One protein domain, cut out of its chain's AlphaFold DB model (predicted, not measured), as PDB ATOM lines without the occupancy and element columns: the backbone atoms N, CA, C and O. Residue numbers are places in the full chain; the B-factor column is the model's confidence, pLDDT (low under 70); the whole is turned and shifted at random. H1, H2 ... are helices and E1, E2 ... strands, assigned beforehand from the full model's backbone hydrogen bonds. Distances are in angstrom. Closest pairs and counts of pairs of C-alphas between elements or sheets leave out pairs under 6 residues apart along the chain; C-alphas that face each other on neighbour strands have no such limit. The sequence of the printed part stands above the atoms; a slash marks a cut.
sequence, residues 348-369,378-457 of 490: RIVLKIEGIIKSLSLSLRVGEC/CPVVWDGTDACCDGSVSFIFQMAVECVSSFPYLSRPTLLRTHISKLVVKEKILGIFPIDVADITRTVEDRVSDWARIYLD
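Overview. This is residues 348 to 369 and 378 to 457 of the 490 residues of an uncharacterized protein of Cyclospora cayetanensis (UniProt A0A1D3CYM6). A long, twisted sheet of three strands, E1, E4 and E5, has the helix H1 over one face. Toward one end of the resulting rod, two small two-strand sheets, E2 with E3 and E6 with E7, lie apart from each other like a fork. The printed part has 102 residues, with seven named strands and one named helix in the order E1 E2 E3 E4 E5 E6 E7 H1; its class is mixed. The large sheet runs E1 - E4 - E5, and each sheet is antiparallel. The whole is loose, with a radius of gyration of the C-alphas of 18.1 A, and spans 63 by 27 by 16 A.

Along the chain. E1, residues 348 to 357, begins at C-alpha (123.147, 74.377, 91.652) and is 28.4 A long. E2 is residues 364 to 367, and E3 380 to 384. E4, 393 to 403, measures 31.7 A; E5, 410 to 420, measures 25.8 A and bends by 56 degrees at residue 413. E6 is 424 to 429 and E7 433 to 439. H1, 441 to 456, is 21.8 A long and ends at C-alpha (130.691, 87.706, 87.217).

Arrangement. N 351 and O 399 of E1 and E4 are 2.8 A apart. The hairpin E4 and E5 has N 398 and O 417 at 2.8 A. H1 is on this sheet at a height of 8.7 A, over E4 and E5, along the strands at 12 degrees to E5 on the local plane; the closest C-alphas of E5 and H1, Ile 420 and Glu 445, are 6.3 A apart. Every O i to N i+4 pair of H1 is within hydrogen-bond range. E2 and E3 have N 366 and O 382 at 2.7 A, and the hairpin E6 and E7 has N 425 and O 438 at 2.8 A.

Size, cuts and confidence. The C-alphas farthest apart, Ser 405 and Leu 430, are 62.9 A apart. Residues 370 to 377 are not printed; C-alphas 369 and 378 are 4.6 A apart across the cut. Of the links that are printed whole, none is long. Mean pLDDT of the printed part is 77.2, with 17 residues under 70, among them 387 to 390.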
ATOM      1  N   ARG A 348     121.936  73.922  92.339       58.75
ATOM      2  CA  ARG A 348     123.147  74.377  91.652       58.75
ATOM      3  C   ARG A 348     123.037  74.016  90.185       58.75
ATOM      4  O   ARG A 348     123.012  72.833  89.852       58.75
ATOM      5  N   ILE A 349     122.993  75.030  89.332       73.31
ATOM      6  CA  ILE A 349     123.031  74.848  87.881       73.31
ATOM      7  C   ILE A 349     124.475  75.045  87.438       73.31
ATOM      8  O   ILE A 349     125.101  76.046  87.786       73.31
ATOM      9  N   VAL A 350     125.014  74.077  86.697       76.50
ATOM     10  CA  VAL A 350     126.345  74.176  86.093       76.50
ATOM     11  C   VAL A 350     126.173  74.542  84.627       76.50
ATOM     12  O   VAL A 350     125.747  73.712  83.831       76.50
ATOM     13  N   LEU A 351     126.526  75.774  84.275       76.25
ATOM     14  CA  LEU A 351     126.549  76.247  82.897       76.25
ATOM     15  C   LEU A 351     127.929  75.960  82.307       76.25
ATOM     16  O   LEU A 351     128.956  76.384  82.852       76.25
ATOM     17  N   LYS A 352     127.951  75.228  81.193       83.06
ATOM     18  CA  LYS A 352     129.166  74.908  80.440       83.06
ATOM     19  C   LYS A 352     129.124  75.643  79.106       83.06
ATOM     20  O   LYS A 352     128.354  75.283  78.225       83.06
ATOM     21  N   ILE A 353     129.974  76.650  78.961       76.88
ATOM     22  CA  ILE A 353     130.135  77.414  77.726       76.88
ATOM     23  C   ILE A 353     131.380  76.892  77.020       76.88
ATOM     24  O   ILE A 353     132.487  76.969  77.557       76.88
ATOM     25  N   GLU A 354     131.198  76.368  75.815       82.12
ATOM     26  CA  GLU A 354     132.287  75.943  74.939       82.12
ATOM     27  C   GLU A 354     132.320  76.839  73.709       82.12
ATOM     28  O   GLU A 354     131.282  77.178  73.142       82.12
ATOM     29  N   GLY A 355     133.517  77.238  73.294       75.50
ATOM     30  CA  GLY A 355     133.676  78.113  72.145       75.50
ATOM     31  C   GLY A 355     134.995  77.905  71.428       75.50
ATOM     32  O   GLY A 355     135.945  77.329  71.959       75.50
ATOM     33  N   ILE A 356     135.033  78.377  70.184       81.50
ATOM     34  CA  ILE A 356     136.210  78.321  69.322       81.50
ATOM     35  C   ILE A 356     136.492  79.730  68.804       81.50
ATOM     36  O   ILE A 356     135.698  80.308  68.063       81.50
ATOM     37  N   ILE A 357     137.652  80.270  69.162       76.69
ATOM     38  CA  ILE A 357     138.181  81.525  68.636       76.69
ATOM     39  C   ILE A 357     138.959  81.182  67.370       76.69
ATOM     40  O   ILE A 357     140.033  80.594  67.434       76.69
ATOM     41  N   LYS A 358     138.399  81.514  66.202       73.38
ATOM     42  CA  LYS A 358     138.989  81.158  64.896       73.38
ATOM     43  C   LYS A 358     140.341  81.820  64.628       73.38
ATOM     44  O   LYS A 358     141.139  81.259  63.890       73.38
ATOM     45  N   SER A 359     140.560  83.009  65.177       69.69
ATOM     46  CA  SER A 359     141.812  83.752  65.068       69.69
ATOM     47  C   SER A 359     141.963  84.622  66.308       69.69
ATOM     48  O   SER A 359     141.051  85.387  66.635       69.69
ATOM     49  N   LEU A 360     143.080  84.461  67.015       68.00
ATOM     50  CA  LEU A 360     143.431  85.243  68.194       68.00
ATOM     51  C   LEU A 360     144.738  85.985  67.903       68.00
ATOM     52  O   LEU A 360     145.820  85.450  68.111       68.00
ATOM     53  N   SER A 361     144.636  87.222  67.419       66.44
ATOM     54  CA  SER A 361     145.799  88.098  67.258       66.44
ATOM     55  C   SER A 361     146.228  88.622  68.630       66.44
ATOM     56  O   SER A 361     145.505  89.420  69.232       66.44
ATOM     57  N   LEU A 362     147.383  88.178  69.130       68.19
ATOM     58  CA  LEU A 362     147.912  88.587  70.432       68.19
ATOM     59  C   LEU A 362     149.150  89.456  70.223       68.19
ATOM     60  O   LEU A 362     150.124  89.004  69.629       68.19
ATOM     61  N   SER A 363     149.102  90.703  70.699       74.75
ATOM     62  CA  SER A 363     150.272  91.587  70.710       74.75
ATOM     63  C   SER A 363     151.252  91.086  71.762       74.75
ATOM     64  O   SER A 363     150.947  91.079  72.956       74.75
ATOM     65  N   LEU A 364     152.400  90.608  71.303       71.06
ATOM     66  CA  LEU A 364     153.469  90.076  72.129       71.06
ATOM     67  C   LEU A 364     154.692  90.979  71.956       71.06
ATOM     68  O   LEU A 364     155.001  91.432  70.859       71.06
ATOM     69  N   ARG A 365     155.397  91.221  73.055       76.25
ATOM     70  CA  ARG A 365     156.695  91.888  73.055       76.25
ATOM     71  C   ARG A 365     157.660  90.997  73.815       76.25
ATOM     72  O   ARG A 365     157.487  90.774  75.011       76.25
ATOM     73  N   VAL A 366     158.648  90.472  73.108       72.44
ATOM     74  CA  VAL A 366     159.710  89.618  73.633       72.44
ATOM     75  C   VAL A 366     160.983  90.451  73.686       72.44
ATOM     76  O   VAL A 366     161.425  91.004  72.678       72.44
ATOM     77  N   GLY A 367     161.553  90.572  74.881       77.94
ATOM     78  CA  GLY A 367     162.867  91.166  75.089       77.94
ATOM     79  C   GLY A 367     163.855  90.124  75.597       77.94
ATOM     80  O   GLY A 367     163.462  89.204  76.314       77.94
ATOM     81  N   GLU A 368     165.124  90.271  75.238       74.06
ATOM     82  CA  GLU A 368     166.218  89.444  75.748       74.06
ATOM     83  C   GLU A 368     166.918  90.218  76.854       74.06
ATOM     84  O   GLU A 368     167.537  91.242  76.601       74.06
ATOM     85  N   CYS A 369     166.766  89.760  78.092       75.75
ATOM     86  CA  CYS A 369     167.412  90.389  79.236       75.75
ATOM     87  C   CYS A 369     168.784  89.747  79.448       75.75
ATOM     88  O   CYS A 369     168.863  88.544  79.721       75.75
ATOM     89  N   CYS A 378     164.915  95.410  79.027       81.19
ATOM     90  CA  CYS A 378     165.500  94.432  78.123       81.19
ATOM     91  C   CYS A 378     165.310  94.841  76.651       81.19
ATOM     92  O   CYS A 378     164.190  95.219  76.263       81.19
ATOM     93  N   PRO A 379     166.364  94.767  75.816       79.56
ATOM     94  CA  PRO A 379     166.267  95.047  74.391       79.56
ATOM     95  C   PRO A 379     165.217  94.152  73.730       79.56
ATOM     96  O   PRO A 379     165.139  92.950  73.979       79.56
ATOM     97  N   VAL A 380     164.380  94.769  72.898       80.38
ATOM     98  CA  VAL A 380     163.278  94.096  72.204       80.38
ATOM     99  C   VAL A 380     163.846  93.255  71.072       80.38
ATOM    100  O   VAL A 380     164.442  93.795  70.145       80.38
ATOM    101  N   VAL A 381     163.642  91.946  71.154       74.44
ATOM    102  CA  VAL A 381     164.016  90.995  70.100       74.44
ATOM    103  C   VAL A 381     162.875  90.844  69.106       74.44
ATOM    104  O   VAL A 381     163.104  90.757  67.902       74.44
ATOM    105  N   TRP A 382     161.639  90.874  69.604       71.00
ATOM    106  CA  TRP A 382     160.453  90.688  68.786       71.00
ATOM    107  C   TRP A 382     159.269  91.474  69.363       71.00
ATOM    108  O   TRP A 382     159.023  91.443  70.567       71.00
ATOM    109  N   ASP A 383     158.538  92.199  68.519       77.44
ATOM    110  CA  ASP A 383     157.317  92.927  68.887       77.44
ATOM    111  C   ASP A 383     156.353  92.881  67.702       77.44
ATOM    112  O   ASP A 383     156.661  93.371  66.613       77.44
ATOM    113  N   GLY A 384     155.220  92.216  67.890       71.69
ATOM    114  CA  GLY A 384     154.304  91.899  66.805       71.69
ATOM    115  C   GLY A 384     153.001  91.290  67.296       71.69
ATOM    116  O   GLY A 384     152.781  91.094  68.493       71.69
ATOM    117  N   THR A 385     152.104  90.990  66.361       74.19
ATOM    118  CA  THR A 385     150.785  90.389  66.641       74.19
ATOM    119  C   THR A 385     150.629  88.981  66.067       74.19
ATOM    120  O   THR A 385     149.575  88.363  66.216       74.19
ATOM    121  N   ASP A 386     151.677  88.481  65.416       70.25
ATOM    122  CA  ASP A 386     151.694  87.300  64.556       70.25
ATOM    123  C   ASP A 386     152.426  86.088  65.159       70.25
ATOM    124  O   ASP A 386     152.289  84.990  64.631       70.25
ATOM    125  N   ALA A 387     153.147  86.223  66.281       65.38
ATOM    126  CA  ALA A 387     153.843  85.079  66.899       65.38
ATOM    127  C   ALA A 387     152.937  84.113  67.677       65.38
ATOM    128  O   ALA A 387     153.367  83.006  68.014       65.38
ATOM    129  N   CYS A 388     151.703  84.506  68.014       66.38
ATOM    130  CA  CYS A 388     150.789  83.603  68.708       66.38
ATOM    131  C   CYS A 388     149.876  82.885  67.723       66.38
ATOM    132  O   CYS A 388     149.050  83.491  67.046       66.38
ATOM    133  N   CYS A 389     149.952  81.560  67.831       65.44
ATOM    134  CA  CYS A 389     148.790  80.691  67.781       65.44
ATOM    135  C   CYS A 389     148.156  80.590  66.389       65.44
ATOM    136  O   CYS A 389     147.004  80.962  66.177       65.44
ATOM    137  N   ASP A 390     148.925  80.010  65.461       64.38
ATOM    138  CA  ASP A 390     148.463  79.544  64.152       64.38
ATOM    139  C   ASP A 390     147.342  78.503  64.315       64.38
ATOM    140  O   ASP A 390     147.577  77.291  64.329       64.38
ATOM    141  N   GLY A 391     146.104  78.963  64.481       74.00
ATOM    142  CA  GLY A 391     144.942  78.092  64.524       74.00
ATOM    143  C   GLY A 391     143.807  78.581  65.406       74.00
ATOM    144  O   GLY A 391     143.857  79.615  66.068       74.00
ATOM    145  N   SER A 392     142.745  77.785  65.398       78.19
ATOM    146  CA  SER A 392     141.585  78.027  66.232       78.19
ATOM    147  C   SER A 392     141.866  77.626  67.680       78.19
ATOM    148  O   SER A 392     142.197  76.469  67.945       78.19
ATOM    149  N   VAL A 393     141.676  78.556  68.610       80.38
ATOM    150  CA  VAL A 393     141.816  78.322  70.052       80.38
ATOM    151  C   VAL A 393     140.455  77.911  70.603       80.38
ATOM    152  O   VAL A 393     139.487  78.661  70.488       80.38
ATOM    153  N   SER A 394     140.357  76.720  71.190       85.69
ATOM    154  CA  SER A 394     139.137  76.292  71.884       85.69
ATOM    155  C   SER A 394     139.197  76.698  73.350       85.69
ATOM    156  O   SER A 394     140.258  76.644  73.972       85.69
ATOM    157  N   PHE A 395     138.064  77.107  73.904       85.31
ATOM    158  CA  PHE A 395     137.947  77.429  75.317       85.31
ATOM    159  C   PHE A 395     136.711  76.771  75.924       85.31
ATOM    160  O   PHE A 395     135.700  76.554  75.254       85.31
ATOM    161  N   ILE A 396     136.801  76.470  77.215       86.31
ATOM    162  CA  ILE A 396     135.722  75.923  78.028       86.31
ATOM    163  C   ILE A 396     135.643  76.752  79.307       86.31
ATOM    164  O   ILE A 396     136.603  76.804  80.078       86.31
ATOM    165  N   PHE A 397     134.480  77.350  79.549       82.25
ATOM    166  CA  PHE A 397     134.126  77.996  80.807       82.25
ATOM    167  C   PHE A 397     133.026  77.196  81.489       82.25
ATOM    168  O   PHE A 397     131.958  76.979  80.924       82.25
ATOM    169  N   GLN A 398     133.279  76.762  82.717       84.50
ATOM    170  CA  GLN A 398     132.282  76.141  83.577       84.50
ATOM    171  C   GLN A 398     132.022  77.051  84.761       84.50
ATOM    172  O   GLN A 398     132.934  77.358  85.533       84.50
ATOM    173  N   MET A 399     130.767  77.443  84.920       83.38
ATOM    174  CA  MET A 399     130.307  78.224  86.056       83.38
ATOM    175  C   MET A 399     129.176  77.485  86.762       83.38
ATOM    176  O   MET A 399     128.324  76.885  86.115       83.38
ATOM    177  N   ALA A 400     129.170  77.524  88.088       84.06
ATOM    178  CA  ALA A 400     128.032  77.118  88.891       84.06
ATOM    179  C   ALA A 400     127.310  78.358  89.402       84.06
ATOM    180  O   ALA A 400     127.939  79.246  89.975       84.06
ATOM    181  N   VAL A 401     125.998  78.399  89.229       83.06
ATOM    182  CA  VAL A 401     125.130  79.451  89.762       83.06
ATOM    183  C   VAL A 401     124.174  78.849  90.787       83.06
ATOM    184  O   VAL A 401     123.719  77.711  90.633       83.06
ATOM    185  N   GLU A 402     123.902  79.593  91.859       81.56
ATOM    186  CA  GLU A 402     122.920  79.209  92.874       81.56
ATOM    187  C   GLU A 402     121.568  79.841  92.528       81.56
ATOM    188  O   GLU A 402     121.462  81.062  92.392       81.56
ATOM    189  N   CYS A 403     120.525  79.019  92.404       72.88
ATOM    190  CA  CYS A 403     119.167  79.522  92.220       72.88
ATOM    191  C   CYS A 403     118.611  80.026  93.556       72.88
ATOM    192  O   CYS A 403     118.599  79.289  94.544       72.88
ATOM    193  N   VAL A 404     118.125  81.265  93.582       76.00
ATOM    194  CA  VAL A 404     117.491  81.893  94.747       76.00
ATOM    195  C   VAL A 404     116.046  82.226  94.403       76.00
ATOM    196  O   VAL A 404     115.731  82.624  93.288       76.00
ATOM    197  N   SER A 405     115.147  82.084  95.373       71.00
ATOM    198  CA  SER A 405     113.711  82.332  95.199       71.00
ATOM    199  C   SER A 405     113.340  83.808  94.991       71.00
ATOM    200  O   SER A 405     112.181  84.116  94.735       71.00
ATOM    201  N   SER A 406     114.289  84.731  95.135       75.12
ATOM    202  CA  SER A 406     114.083  86.177  95.023       75.12
ATOM    203  C   SER A 406     115.080  86.787  94.050       75.12
ATOM    204  O   SER A 406     116.241  86.387  94.043       75.12
ATOM    205  N   PHE A 407     114.645  87.795  93.294       65.25
ATOM    206  CA  PHE A 407     115.488  88.491  92.326       65.25
ATOM    207  C   PHE A 407     116.795  89.029  92.956       65.25
ATOM    208  O   PHE A 407     116.726  89.695  93.995       65.25
ATOM    209  N   PRO A 408     117.965  88.809  92.319       66.62
ATOM    210  CA  PRO A 408     118.168  88.047  91.080       66.62
ATOM    211  C   PRO A 408     118.032  86.530  91.305       66.62
ATOM    212  O   PRO A 408     118.680  85.968  92.186       66.62
ATOM    213  N   TYR A 409     117.193  85.866  90.493       67.38
ATOM    214  CA  TYR A 409     116.879  84.432  90.636       67.38
ATOM    215  C   TYR A 409     118.104  83.523  90.473       67.38
ATOM    216  O   TYR A 409     118.129  82.411  90.994       67.38
ATOM    217  N   LEU A 410     119.140  84.005  89.784       77.19
ATOM    218  CA  LEU A 410     120.467  83.405  89.746       77.19
ATOM    219  C   LEU A 410     121.411  84.291  90.557       77.19
ATOM    220  O   LEU A 410     121.607  85.464  90.241       77.19
ATOM    221  N   SER A 411     122.005  83.735  91.604       75.81
ATOM    222  CA  SER A 411     122.937  84.450  92.470       75.81
ATOM    223  C   SER A 411     124.231  83.662  92.658       75.81
ATOM    224  O   SER A 411     124.286  82.455  92.422       75.81
ATOM    225  N   ARG A 412     125.280  84.364  93.103       79.75
ATOM    226  CA  ARG A 412     126.578  83.778  93.480       79.75
ATOM    227  C   ARG A 412     127.177  82.877  92.388       79.75
ATOM    228  O   ARG A 412     127.423  81.695  92.637       79.75
ATOM    229  N   PRO A 413     127.430  83.410  91.180       82.12
ATOM    230  CA  PRO A 413     128.174  82.665  90.180       82.12
ATOM    231  C   PRO A 413     129.559  82.315  90.732       82.12
ATOM    232  O   PRO A 413     130.297  83.165  91.226       82.12
ATOM    233  N   THR A 414     129.911  81.041  90.646       85.62
ATOM    234  CA  THR A 414     131.213  80.509  91.029       85.62
ATOM    235  C   THR A 414     131.860  79.903  89.799       85.62
ATOM    236  O   THR A 414     131.319  79.002  89.160       85.62
ATOM    237  N   LEU A 415     133.023  80.427  89.429       86.00
ATOM    238  CA  LEU A 415     133.790  79.891  88.317       86.00
ATOM    239  C   LEU A 415     134.428  78.571  88.758       86.00
ATOM    240  O   LEU A 415     135.296  78.567  89.631       86.00
ATOM    241  N   LEU A 416     133.978  77.458  88.179       86.56
ATOM    242  CA  LEU A 416     134.452  76.119  88.525       86.56
ATOM    243  C   LEU A 416     135.734  75.780  87.778       86.56
ATOM    244  O   LEU A 416     136.702  75.301  88.363       86.56
ATOM    245  N   ARG A 417     135.711  75.995  86.461       85.00
ATOM    246  CA  ARG A 417     136.800  75.604  85.577       85.00
ATOM    247  C   ARG A 417     136.878  76.524  84.379       85.00
ATOM    248  O   ARG A 417     135.877  76.819  83.735       85.00
ATOM    249  N   THR A 418     138.099  76.891  84.055       86.62
ATOM    250  CA  THR A 418     138.494  77.518  82.803       86.62
ATOM    251  C   THR A 418     139.511  76.605  82.150       86.62
ATOM    252  O   THR A 418     140.312  75.955  82.821       86.62
ATOM    253  N   HIS A 419     139.409  76.463  80.842       90.50
ATOM    254  CA  HIS A 419     140.390  75.730  80.066       90.50
ATOM    255  C   HIS A 419     140.486  76.373  78.697       90.50
ATOM    256  O   HIS A 419     139.467  76.567  78.036       90.50
ATOM    257  N   ILE A 420     141.697  76.681  78.271       86.19
ATOM    258  CA  ILE A 420     142.020  77.256  76.976       86.19
ATOM    259  C   ILE A 420     143.002  76.291  76.314       86.19
ATOM    260  O   ILE A 420     143.928  75.777  76.937       86.19
ATOM    261  N   SER A 421     142.789  75.987  75.037       87.56
ATOM    262  CA  SER A 421     143.732  75.159  74.289       87.56
ATOM    263  C   SER A 421     145.121  75.792  74.278       87.56
ATOM    264  O   SER A 421     145.237  77.013  74.217       87.56
ATOM    265  N   LYS A 422     146.156  74.948  74.273       86.50
ATOM    266  CA  LYS A 422     147.562  75.346  74.393       86.50
ATOM    267  C   LYS A 422     147.920  76.567  73.524       86.50
ATOM    268  O   LYS A 422     147.809  76.513  72.300       86.50
ATOM    269  N   LEU A 423     148.385  77.631  74.172       80.06
ATOM    270  CA  LEU A 423     148.873  78.874  73.579       80.06
ATOM    271  C   LEU A 423     150.401  78.879  73.649       80.06
ATOM    272  O   LEU A 423     150.996  79.244  74.667       80.06
ATOM    273  N   VAL A 424     151.031  78.441  72.561       82.25
ATOM    274  CA  VAL A 424     152.489  78.445  72.429       82.25
ATOM    275  C   VAL A 424     152.910  79.566  71.497       82.25
ATOM    276  O   VAL A 424     152.444  79.639  70.358       82.25
ATOM    277  N   VAL A 425     153.798  80.423  71.991       76.75
ATOM    278  CA  VAL A 425     154.465  81.450  71.198       76.75
ATOM    279  C   VAL A 425     155.529  80.765  70.360       76.75
ATOM    280  O   VAL A 425     156.443  80.142  70.906       76.75
ATOM    281  N   LYS A 426     155.391  80.864  69.040       76.75
ATOM    282  CA  LYS A 426     156.338  80.284  68.093       76.75
ATOM    283  C   LYS A 426     157.116  81.396  67.429       76.75
ATOM    284  O   LYS A 426     156.529  82.308  66.861       76.75
ATOM    285  N   GLU A 427     158.434  81.279  67.444       72.06
ATOM    286  CA  GLU A 427     159.306  82.215  66.748       72.06
ATOM    287  C   GLU A 427     160.157  81.477  65.726       72.06
ATOM    288  O   GLU A 427     160.618  80.358  65.954       72.06
ATOM    289  N   LYS A 428     160.360  82.100  64.565       70.19
ATOM    290  CA  LYS A 428     161.239  81.558  63.531       70.19
ATOM    291  C   LYS A 428     162.661  82.039  63.777       70.19
ATOM    292  O   LYS A 428     163.061  83.078  63.256       70.19
ATOM    293  N   ILE A 429     163.447  81.253  64.504       65.56
ATOM    294  CA  ILE A 429     164.874  81.547  64.665       65.56
ATOM    295  C   ILE A 429     165.553  81.394  63.293       65.56
ATOM    296  O   ILE A 429     165.421  80.364  62.627       65.56
ATOM    297  N   LEU A 430     166.229  82.459  62.844       68.69
ATOM    298  CA  LEU A 430     166.878  82.568  61.525       68.69
ATOM    299  C   LEU A 430     165.932  82.381  60.320       68.69
ATOM    300  O   LEU A 430     166.392  82.117  59.213       68.69
ATOM    301  N   GLY A 431     164.613  82.505  60.509       67.19
ATOM    302  CA  GLY A 431     163.619  82.389  59.435       67.19
ATOM    303  C   GLY A 431     163.325  80.963  58.947       67.19
ATOM    304  O   GLY A 431     162.483  80.804  58.064       67.19
ATOM    305  N   ILE A 432     163.971  79.931  59.506       69.19
ATOM    306  CA  ILE A 432     163.933  78.568  58.942       69.19
ATOM    307  C   ILE A 432     163.069  77.613  59.776       69.19
ATOM    308  O   ILE A 432     162.275  76.868  59.203       69.19
ATOM    309  N   PHE A 433     163.166  77.641  61.109       71.62
ATOM    310  CA  PHE A 433     162.438  76.701  61.967       71.62
ATOM    311  C   PHE A 433     161.624  77.437  63.034       71.62
ATOM    312  O   PHE A 433     162.205  78.225  63.782       71.62
ATOM    313  N   PRO A 434     160.301  77.202  63.122       72.44
ATOM    314  CA  PRO A 434     159.513  77.683  64.245       72.44
ATOM    315  C   PRO A 434     159.910  76.897  65.498       72.44
ATOM    316  O   PRO A 434     159.810  75.670  65.521       72.44
ATOM    317  N   ILE A 435     160.368  77.603  66.523       76.69
ATOM    318  CA  ILE A 435     160.685  77.050  67.837       76.69
ATOM    319  C   ILE A 435     159.670  77.605  68.831       76.69
ATOM    320  O   ILE A 435     159.308  78.781  68.779       76.69
ATOM    321  N   ASP A 436     159.199  76.738  69.721       77.94
ATOM    322  CA  ASP A 436     158.331  77.103  70.834       77.94
ATOM    323  C   ASP A 436     159.159  77.915  71.848       77.94
ATOM    324  O   ASP A 436     159.992  77.359  72.564       77.94
ATOM    325  N   VAL A 437     158.965  79.235  71.883       76.06
ATOM    326  CA  VAL A 437     159.738  80.158  72.736       76.06
ATOM    327  C   VAL A 437     159.162  80.213  74.144       76.06
ATOM    328  O   VAL A 437     159.897  80.216  75.129       76.06
ATOM    329  N   ALA A 438     157.834  80.244  74.246       79.44
ATOM    330  CA  ALA A 438     157.141  80.331  75.522       79.44
ATOM    331  C   ALA A 438     155.760  79.676  75.455       79.44
ATOM    332  O   ALA A 438     154.996  79.890  74.514       79.44
ATOM    333  N   ASP A 439     155.416  78.916  76.493       82.75
ATOM    334  CA  ASP A 439     154.047  78.473  76.743       82.75
ATOM    335  C   ASP A 439     153.383  79.471  77.696       82.75
ATOM    336  O   ASP A 439     153.743  79.560  78.872       82.75
ATOM    337  N   ILE A 440     152.431  80.246  77.176       82.38
ATOM    338  CA  ILE A 440     151.708  81.269  77.945       82.38
ATOM    339  C   ILE A 440     150.320  80.795  78.380       82.38
ATOM    340  O   ILE A 440     149.574  81.576  78.971       82.38
ATOM    341  N   THR A 441     149.966  79.530  78.113       85.25
ATOM    342  CA  THR A 441     148.609  78.993  78.311       85.25
ATOM    343  C   THR A 441     148.108  79.253  79.724       85.25
ATOM    344  O   THR A 441     147.075  79.891  79.892       85.25
ATOM    345  N   ARG A 442     148.882  78.850  80.740       86.31
ATOM    346  CA  ARG A 442     148.486  78.998  82.149       86.31
ATOM    347  C   ARG A 442     148.334  80.456  82.561       86.31
ATOM    348  O   ARG A 442     147.353  80.811  83.195       86.31
ATOM    349  N   THR A 443     149.269  81.315  82.154       83.69
ATOM    350  CA  THR A 443     149.221  82.746  82.478       83.69
ATOM    351  C   THR A 443     147.974  83.402  81.895       83.69
ATOM    352  O   THR A 443     147.331  84.215  82.559       83.69
ATOM    353  N   VAL A 444     147.614  83.050  80.658       83.25
ATOM    354  CA  VAL A 444     146.394  83.551  80.019       83.25
ATOM    355  C   VAL A 444     145.157  82.967  80.698       83.25
ATOM    356  O   VAL A 444     144.261  83.730  81.045       83.25
ATOM    357  N   GLU A 445     145.110  81.656  80.945       85.06
ATOM    358  CA  GLU A 445     144.010  81.002  81.669       85.06
ATOM    359  C   GLU A 445     143.762  81.646  83.035       85.06
ATOM    360  O   GLU A 445     142.619  81.988  83.336       85.06
ATOM    361  N   ASP A 446     144.804  81.883  83.830       84.38
ATOM    362  CA  ASP A 446     144.698  82.503  85.151       84.38
ATOM    363  C   ASP A 446     144.142  83.928  85.048       84.38
ATOM    364  O   ASP A 446     143.170  84.273  85.721       84.38
ATOM    365  N   ARG A 447     144.680  84.747  84.133       85.12
ATOM    366  CA  ARG A 447     144.213  86.129  83.935       85.12
ATOM    367  C   ARG A 447     142.783  86.205  83.426       85.12
ATOM    368  O   ARG A 447     142.021  87.053  83.883       85.12
ATOM    369  N   VAL A 448     142.412  85.323  82.507       82.38
ATOM    370  CA  VAL A 448     141.046  85.236  81.989       82.38
ATOM    371  C   VAL A 448     140.092  84.733  83.072       82.38
ATOM    372  O   VAL A 448     138.974  85.228  83.172       82.38
ATOM    373  N   SER A 449     140.532  83.807  83.925       83.12
ATOM    374  CA  SER A 449     139.749  83.324  85.067       83.12
ATOM    375  C   SER A 449     139.515  84.414  86.100       83.12
ATOM    376  O   SER A 449     138.394  84.575  86.576       83.12
ATOM    377  N   ASP A 450     140.551  85.179  86.434       84.81
ATOM    378  CA  ASP A 450     140.448  86.296  87.369       84.81
ATOM    379  C   ASP A 450     139.557  87.399  86.807       84.81
ATOM    380  O   ASP A 450     138.668  87.887  87.505       84.81
ATOM    381  N   TRP A 451     139.718  87.732  85.525       83.88
ATOM    382  CA  TRP A 451     138.820  88.659  84.844       83.88
ATOM    383  C   TRP A 451     137.373  88.155  84.857       83.88
ATOM    384  O   TRP A 451     136.476  88.913  85.214       83.88
ATOM    385  N   ALA A 452     137.136  86.875  84.554       80.00
ATOM    386  CA  ALA A 452     135.803  86.281  84.578       80.00
ATOM    387  C   ALA A 452     135.194  86.298  85.988       80.00
ATOM    388  O   ALA A 452     134.012  86.599  86.133       80.00
ATOM    389  N   ARG A 453     135.982  86.035  87.040       80.06
ATOM    390  CA  ARG A 453     135.526  86.148  88.437       80.06
ATOM    391  C   ARG A 453     135.114  87.575  88.783       80.06
ATOM    392  O   ARG A 453     134.056  87.757  89.372       80.06
ATOM    393  N   ILE A 454     135.918  88.568  88.398       79.31
ATOM    394  CA  ILE A 454     135.608  89.989  88.626       79.31
ATOM    395  C   ILE A 454     134.358  90.398  87.838       79.31
ATOM    396  O   ILE A 454     133.494  91.094  88.363       79.31
ATOM    397  N   TYR A 455     134.245  89.950  86.588       72.56
ATOM    398  CA  TYR A 455     133.122  90.282  85.715       72.56
ATOM    399  C   TYR A 455     131.802  89.674  86.205       72.56
ATOM    400  O   TYR A 455     130.759  90.325  86.151       72.56
ATOM    401  N   LEU A 456     131.849  88.433  86.696       70.56
ATOM    402  CA  LEU A 456     130.691  87.706  87.217       70.56
ATOM    403  C   LEU A 456     130.327  88.101  88.651       70.56
ATOM    404  O   LEU A 456     129.236  87.765  89.111       70.56
ATOM    405  N   ASP A 457     131.200  88.802  89.372       68.81
ATOM    406  CA  ASP A 457     130.879  89.271  90.710       68.81
ATOM    407  C   ASP A 457     129.685  90.234  90.662       68.81
ATOM    408  O   ASP A 457     129.729  91.326  90.092       68.81
TER     409      ASP A 457